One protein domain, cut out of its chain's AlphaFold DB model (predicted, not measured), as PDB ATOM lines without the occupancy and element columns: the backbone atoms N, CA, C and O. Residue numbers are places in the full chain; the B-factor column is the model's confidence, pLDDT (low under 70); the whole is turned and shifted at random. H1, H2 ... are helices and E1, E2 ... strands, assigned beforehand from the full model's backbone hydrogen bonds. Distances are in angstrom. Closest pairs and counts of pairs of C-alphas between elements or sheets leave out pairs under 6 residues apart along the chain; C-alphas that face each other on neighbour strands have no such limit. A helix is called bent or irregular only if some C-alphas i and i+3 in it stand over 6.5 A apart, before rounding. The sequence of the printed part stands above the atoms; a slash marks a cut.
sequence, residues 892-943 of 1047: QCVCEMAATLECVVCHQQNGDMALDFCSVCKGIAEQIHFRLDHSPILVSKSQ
ATOM      1  N   GLN A 892      29.678 -45.092 -33.547       80.31
ATOM      2  CA  GLN A 892      30.985 -45.023 -32.924       80.31
ATOM      3  C   GLN A 892      31.263 -43.581 -32.506       80.31
ATOM      4  O   GLN A 892      30.917 -42.630 -33.204       80.31
ATOM      5  N   CYS A 893      31.900 -43.442 -31.353       86.56
ATOM      6  CA  CYS A 893      32.556 -42.220 -30.937       86.56
ATOM      7  C   CYS A 893      33.688 -41.876 -31.918       86.56
ATOM      8  O   CYS A 893      34.236 -42.752 -32.587       86.56
ATOM      9  N   VAL A 894      34.131 -40.620 -31.907       84.38
ATOM     10  CA  VAL A 894      35.361 -40.157 -32.579       84.38
ATOM     11  C   VAL A 894      36.612 -40.967 -32.164       84.38
ATOM     12  O   VAL A 894      37.584 -41.014 -32.909       84.38
ATOM     13  N   CYS A 895      36.589 -41.657 -31.013       86.38
ATOM     14  CA  CYS A 895      37.626 -42.606 -30.571       86.38
ATOM     15  C   CYS A 895      37.309 -44.091 -30.866       86.38
ATOM     16  O   CYS A 895      37.792 -44.977 -30.165       86.38
ATOM     17  N   GLU A 896      36.439 -44.366 -31.841       80.44
ATOM     18  CA  GLU A 896      35.958 -45.689 -32.293       80.44
ATOM     19  C   GLU A 896      35.173 -46.537 -31.269       80.44
ATOM     20  O   GLU A 896      34.455 -47.466 -31.656       80.44
ATOM     21  N   MET A 897      35.230 -46.202 -29.977       80.38
ATOM     22  CA  MET A 897      34.421 -46.799 -28.905       80.38
ATOM     23  C   MET A 897      32.915 -46.574 -29.113       80.38
ATOM     24  O   MET A 897      32.504 -45.645 -29.800       80.38
ATOM     25  N   ALA A 898      32.066 -47.384 -28.474       80.62
ATOM     26  CA  ALA A 898      30.612 -47.193 -28.512       80.62
ATOM     27  C   ALA A 898      30.205 -45.817 -27.941       80.62
ATOM     28  O   ALA A 898      30.678 -45.421 -26.870       80.62
ATOM     29  N   ALA A 899      29.347 -45.083 -28.653       86.69
ATOM     30  CA  ALA A 899      28.882 -43.770 -28.221       86.69
ATOM     31  C   ALA A 899      27.688 -43.860 -27.255       86.69
ATOM     32  O   ALA A 899      26.610 -44.331 -27.606       86.69
ATOM     33  N   THR A 900      27.873 -43.349 -26.040       87.88
ATOM     34  CA  THR A 900      26.852 -43.274 -24.980       87.88
ATOM     35  C   THR A 900      26.145 -41.917 -24.930       87.88
ATOM     36  O   THR A 900      25.271 -41.698 -24.094       87.88
ATOM     37  N   LEU A 901      26.565 -40.973 -25.773       89.00
ATOM     38  CA  LEU A 901      26.065 -39.610 -25.887       89.00
ATOM     39  C   LEU A 901      25.863 -39.271 -27.367       89.00
ATOM     40  O   LEU A 901      26.672 -39.664 -28.204       89.00
ATOM     41  N   GLU A 902      24.840 -38.491 -27.690       91.62
ATOM     42  CA  GLU A 902      24.644 -37.910 -29.023       91.62
ATOM     43  C   GLU A 902      24.414 -36.404 -28.916       91.62
ATOM     44  O   GLU A 902      23.817 -35.934 -27.946       91.62
ATOM     45  N   CYS A 903      24.897 -35.637 -29.896       91.12
ATOM     46  CA  CYS A 903      24.595 -34.212 -29.978       91.12
ATOM     47  C   CYS A 903      23.264 -34.022 -30.714       91.12
ATOM     48  O   CYS A 903      23.178 -34.293 -31.912       91.12
ATOM     49  N   VAL A 904      22.235 -33.535 -30.013       90.38
ATOM     50  CA  VAL A 904      20.881 -33.348 -30.572       90.38
ATOM     51  C   VAL A 904      20.901 -32.415 -31.784       90.38
ATOM     52  O   VAL A 904      20.221 -32.688 -32.769       90.38
ATOM     53  N   VAL A 905      21.722 -31.360 -31.752       90.69
ATOM     54  CA  VAL A 905      21.849 -30.389 -32.853       90.69
ATOM     55  C   VAL A 905      22.457 -31.051 -34.093       90.69
ATOM     56  O   VAL A 905      21.836 -31.032 -35.156       90.69
ATOM     57  N   CYS A 906      23.592 -31.750 -33.951       89.12
ATOM     58  CA  CYS A 906      24.141 -32.576 -35.031       89.12
ATOM     59  C   CYS A 906      23.125 -33.609 -35.536       89.12
ATOM     60  O   CYS A 906      23.043 -33.828 -36.740       89.12
ATOM     61  N   HIS A 907      22.350 -34.254 -34.656       87.75
ATOM     62  CA  HIS A 907      21.364 -35.263 -35.054       87.75
ATOM     63  C   HIS A 907      20.177 -34.663 -35.822       87.75
ATOM     64  O   HIS A 907      19.654 -35.302 -36.734       87.75
ATOM     65  N   GLN A 908      19.768 -33.434 -35.509       88.88
ATOM     66  CA  GLN A 908      18.743 -32.706 -36.264       88.88
ATOM     67  C   GLN A 908      19.256 -32.234 -37.633       88.88
ATOM     68  O   GLN A 908      18.507 -32.274 -38.603       88.88
ATOM     69  N   GLN A 909      20.529 -31.833 -37.728       86.44
ATOM     70  CA  GLN A 909      21.153 -31.373 -38.976       86.44
ATOM     71  C   GLN A 909      21.544 -32.529 -39.916       86.44
ATOM     72  O   GLN A 909      21.267 -32.481 -41.112       86.44
ATOM     73  N   ASN A 910      22.174 -33.579 -39.376       83.25
ATOM     74  CA  ASN A 910      22.888 -34.613 -40.139       83.25
ATOM     75  C   ASN A 910      22.330 -36.042 -39.937       83.25
ATOM     76  O   ASN A 910      22.784 -36.976 -40.604       83.25
ATOM     77  N   GLY A 911      21.381 -36.254 -39.016       82.19
ATOM     78  CA  GLY A 911      20.743 -37.555 -38.771       82.19
ATOM     79  C   GLY A 911      21.727 -38.681 -38.426       82.19
ATOM     80  O   GLY A 911      22.535 -38.576 -37.496       82.19
ATOM     81  N   ASP A 912      21.694 -39.769 -39.202       70.81
ATOM     82  CA  ASP A 912      22.632 -40.893 -39.055       70.81
ATOM     83  C   ASP A 912      24.106 -40.447 -39.157       70.81
ATOM     84  O   ASP A 912      24.954 -41.005 -38.464       70.81
ATOM     85  N   MET A 913      24.409 -39.404 -39.945       74.88
ATOM     86  CA  MET A 913      25.764 -38.856 -40.131       74.88
ATOM     87  C   MET A 913      26.215 -37.905 -39.007       74.88
ATOM     88  O   MET A 913      27.319 -37.365 -39.061       74.88
ATOM     89  N   ALA A 914      25.384 -37.673 -37.987       84.44
ATOM     90  CA  ALA A 914      25.758 -36.878 -36.820       84.44
ATOM     91  C   ALA A 914      26.886 -37.525 -36.000       84.44
ATOM     92  O   ALA A 914      26.928 -38.751 -35.863       84.44
ATOM     93  N   LEU A 915      27.762 -36.688 -35.431       86.12
ATOM     94  CA  LEU A 915      28.811 -37.121 -34.512       86.12
ATOM     95  C   LEU A 915      28.221 -37.454 -33.136       86.12
ATOM     96  O   LEU A 915      27.599 -36.611 -32.485       86.12
ATOM     97  N   ASP A 916      28.498 -38.671 -32.682       88.31
ATOM     98  CA  ASP A 916      28.129 -39.178 -31.366       88.31
ATOM     99  C   ASP A 916      29.415 -39.409 -30.532       88.31
ATOM    100  O   ASP A 916      30.521 -39.487 -31.072       88.31
ATOM    101  N   PHE A 917      29.301 -39.481 -29.202       89.62
ATOM    102  CA  PHE A 917      30.434 -39.457 -28.267       89.62
ATOM    103  C   PHE A 917      30.294 -40.509 -27.158       89.62
ATOM    104  O   PHE A 917      29.200 -40.818 -26.701       89.62
ATOM    105  N   CYS A 918      31.404 -41.064 -26.671       89.62
ATOM    106  CA  CYS A 918      31.420 -41.822 -25.416       89.62
ATOM    107  C   CYS A 918      31.592 -40.872 -24.218       89.62
ATOM    108  O   CYS A 918      32.034 -39.732 -24.377       89.62
ATOM    109  N   SER A 919      31.285 -41.344 -23.008       88.88
ATOM    110  CA  SER A 919      31.432 -40.570 -21.763       88.88
ATOM    111  C   SER A 919      32.828 -39.952 -21.578       88.88
ATOM    112  O   SER A 919      32.927 -38.801 -21.161       88.88
ATOM    113  N   VAL A 920      33.891 -40.672 -21.955       90.19
ATOM    114  CA  VAL A 920      35.288 -40.201 -21.888       90.19
ATOM    115  C   VAL A 920      35.545 -39.050 -22.869       90.19
ATOM    116  O   VAL A 920      36.172 -38.054 -22.517       90.19
ATOM    117  N   CYS A 921      35.016 -39.139 -24.090       91.88
ATOM    118  CA  CYS A 921      35.192 -38.115 -25.122       91.88
ATOM    119  C   CYS A 921      34.201 -36.946 -25.021       91.88
ATOM    120  O   CYS A 921      34.218 -36.071 -25.886       91.88
ATOM    121  N   LYS A 922      33.385 -36.868 -23.959       91.25
ATOM    122  CA  LYS A 922      32.501 -35.721 -23.713       91.25
ATOM    123  C   LYS A 922      33.269 -34.389 -23.750       91.25
ATOM    124  O   LYS A 922      32.806 -33.445 -24.376       91.25
ATOM    125  N   GLY A 923      34.460 -34.333 -23.146       88.00
ATOM    126  CA  GLY A 923      35.265 -33.105 -23.060       88.00
ATOM    127  C   GLY A 923      35.851 -32.602 -24.388       88.00
ATOM    128  O   GLY A 923      36.116 -31.412 -24.515       88.00
ATOM    129  N   ILE A 924      36.020 -33.465 -25.400       90.19
ATOM    130  CA  ILE A 924      36.465 -33.027 -26.740       90.19
ATOM    131  C   ILE A 924      35.298 -32.624 -27.647       90.19
ATOM    132  O   ILE A 924      35.521 -32.009 -28.689       90.19
ATOM    133  N   ALA A 925      34.053 -32.924 -27.259       89.81
ATOM    134  CA  ALA A 925      32.882 -32.567 -28.048       89.81
ATOM    135  C   ALA A 925      32.769 -31.045 -28.225       89.81
ATOM    136  O   ALA A 925      32.546 -30.596 -29.341       89.81
ATOM    137  N   GLU A 926      32.978 -30.245 -27.179       86.25
ATOM    138  CA  GLU A 926      32.917 -28.775 -27.259       86.25
ATOM    139  C   GLU A 926      33.920 -28.213 -28.282       86.25
ATOM    140  O   GLU A 926      33.556 -27.408 -29.137       86.25
ATOM    141  N   GLN A 927      35.157 -28.723 -28.284       89.06
ATOM    142  CA  GLN A 927      36.208 -28.317 -29.228       89.06
ATOM    143  C   GLN A 927      35.907 -28.724 -30.680       89.06
ATOM    144  O   GLN A 927      36.313 -28.035 -31.617       89.06
ATOM    145  N   ILE A 928      35.212 -29.849 -30.872       88.31
ATOM    146  CA  ILE A 928      34.806 -30.345 -32.191       88.31
ATOM    147  C   ILE A 928      33.611 -29.545 -32.722       88.31
ATOM    148  O   ILE A 928      33.651 -29.095 -33.862       88.31
ATOM    149  N   HIS A 929      32.584 -29.306 -31.905       90.38
ATOM    150  CA  HIS A 929      31.380 -28.588 -32.334       90.38
ATOM    151  C   HIS A 929      31.594 -27.075 -32.481       90.38
ATOM    152  O   HIS A 929      30.949 -26.462 -33.326       90.38
ATOM    153  N   PHE A 930      32.594 -26.492 -31.807       88.19
ATOM    154  CA  PHE A 930      33.094 -25.150 -32.135       88.19
ATOM    155  C   PHE A 930      33.548 -25.030 -33.606       88.19
ATOM    156  O   PHE A 930      33.399 -23.976 -34.215       88.19
ATOM    157  N   ARG A 931      34.044 -26.116 -34.222       88.06
ATOM    158  CA  ARG A 931      34.363 -26.171 -35.666       88.06
ATOM    159  C   ARG A 931      33.158 -26.507 -36.557       88.06
ATOM    160  O   ARG A 931      33.304 -26.536 -37.774       88.06
ATOM    161  N   LEU A 932      31.999 -26.785 -35.959       84.56
ATOM    162  CA  LEU A 932      30.708 -27.050 -36.609       84.56
ATOM    163  C   LEU A 932      29.686 -25.932 -36.310       84.56
ATOM    164  O   LEU A 932      28.483 -26.144 -36.460       84.56
ATOM    165  N   ASP A 933      30.177 -24.777 -35.846       86.88
ATOM    166  CA  ASP A 933      29.434 -23.544 -35.556       86.88
ATOM    167  C   ASP A 933      28.209 -23.710 -34.628       86.88
ATOM    168  O   ASP A 933      27.171 -23.075 -34.807       86.88
ATOM    169  N   HIS A 934      28.301 -24.589 -33.617       89.12
ATOM    170  CA  HIS A 934      27.278 -24.678 -32.568       89.12
ATOM    171  C   HIS A 934      27.789 -25.231 -31.228       89.12
ATOM    172  O   HIS A 934      28.835 -25.872 -31.134       89.12
ATOM    173  N   SER A 935      27.005 -25.008 -30.167       88.31
ATOM    174  CA  SER A 935      27.238 -25.597 -28.843       88.31
ATOM    175  C   SER A 935      26.598 -26.994 -28.739       88.31
ATOM    176  O   SER A 935      25.438 -27.153 -29.135       88.31
ATOM    177  N   PRO A 936      27.300 -28.022 -28.224       90.00
ATOM    178  CA  PRO A 936      26.807 -29.393 -28.262       90.00
ATOM    179  C   PRO A 936      25.801 -29.717 -27.153       90.00
ATOM    180  O   PRO A 936      26.156 -29.914 -25.989       90.00
ATOM    181  N   ILE A 937      24.537 -29.894 -27.537       92.00
ATOM    182  CA  ILE A 937      23.488 -30.417 -26.651       92.00
ATOM    183  C   ILE A 937      23.628 -31.944 -26.576       92.00
ATOM    184  O   ILE A 937      23.013 -32.674 -27.354       92.00
ATOM    185  N   LEU A 938      24.486 -32.427 -25.672       91.44
ATOM    186  CA  LEU A 938      24.757 -33.858 -25.486       91.44
ATOM    187  C   LEU A 938      23.713 -34.531 -24.584       91.44
ATOM    188  O   LEU A 938      23.684 -34.282 -23.378       91.44
ATOM    189  N   VAL A 939      22.923 -35.444 -25.153       91.12
ATOM    190  CA  VAL A 939      21.970 -36.302 -24.424       91.12
ATOM    191  C   VAL A 939      22.462 -37.746 -24.359       91.12
ATOM    192  O   VAL A 939      23.304 -38.157 -25.157       91.12
ATOM    193  N   SER A 940      21.965 -38.528 -23.399       86.94
ATOM    194  CA  SER A 940      22.314 -39.944 -23.240       86.94
ATOM    195  C   SER A 940      21.739 -40.796 -24.372       86.94
ATOM    196  O   SER A 940      20.528 -41.004 -24.431       86.94
ATOM    197  N   LYS A 941      22.610 -41.342 -25.225       80.12
ATOM    198  CA  LYS A 941      22.214 -42.231 -26.319       80.12
ATOM    199  C   LYS A 941      22.105 -43.670 -25.814       80.12
ATOM    200  O   LYS A 941      23.118 -44.314 -25.536       80.12
ATOM    201  N   SER A 942      20.888 -44.198 -25.724       67.12
ATOM    202  CA  SER A 942      20.646 -45.602 -25.373       67.12
ATOM    203  C   SER A 942      20.951 -46.523 -26.561       67.12
ATOM    204  O   SER A 942      20.079 -46.809 -27.381       67.12
ATOM    205  N   GLN A 943      22.194 -46.997 -26.664       70.31
ATOM    206  CA  GLN A 943      22.553 -48.063 -27.603       70.31
ATOM    207  C   GLN A 943      22.153 -49.420 -27.010       70.31
ATOM    208  O   GLN A 943      22.748 -49.877 -26.037       70.31
TER     209      GLN A 943
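AT A GLANCE: This is residues 892 to 943 of the 1047 residues of the protein "Ubiquitin carboxyl-terminal hydrolase CYLD" of Orchesella cincta (UniProt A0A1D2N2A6). Look first for a small ribbon of two short antiparallel strands, E1 and E2, with residues 916 to 917 in a short pairing along the other side of E1; the two helices, H1 and H2, lie on different sides of this ribbon, well away from each other. H1 leads straight off the end of E1, and its residues 908 to 913 stick out, while H2 lies loosely beside the strands. The printed part has 52 residues, with E1, H1, H2 and E2 in that order along the chain, and its class is mixed, helices and strands. It is compact, with a radius of gyration of the C-alphas of 9.7 A and spans of 25 by 20 by 16 A.

IN THESE COORDINATES: Find C-alpha 901 at (26.065, -39.610, -25.887), where E1, residues 901 to 903, begins and runs 6.9 A. Its neighbour E2, residues 938 to 940, also 6.9 A, ends at C-alpha 940, (22.314, -39.944, -23.240). H1, residues 904 to 913, measures 12.1 A and is irregular: C-alphas 909 and 912 are 9.6 A apart. H2, residues 922 to 932, begins at C-alpha 922, (32.501, -35.721, -23.713), and runs 15.6 A; it is neither bent nor irregular, but only just, with C-alphas 923 and 926 6.5 A apart.

HOW THE PARTS SIT: Start at E1 and E2, antiparallel at 143 degrees, where N 902 and O 939 are within hydrogen-bond range at 3.0 A. The closest C-alphas of E1 and H2, those of Leu 901 and Lys 922, are 7.8 A apart. Those of H1 and E2, Val 904 and Leu 938, are 6.4 A apart. H1 and H2 are apart. Within the helices, 4 of 6 O i to N i+4 pairs are within hydrogen-bond range in H1 and 3 of 7 in H2, where 6 of 8 O i to N i+3 pairs are.

THE WHOLE: The two farthest C-alphas, Asp 933 and Gln 943, are 26.7 A apart. The printed part has no cut, and no link is long. The mean pLDDT of the printed part is 86.3; residue 942 is under 70.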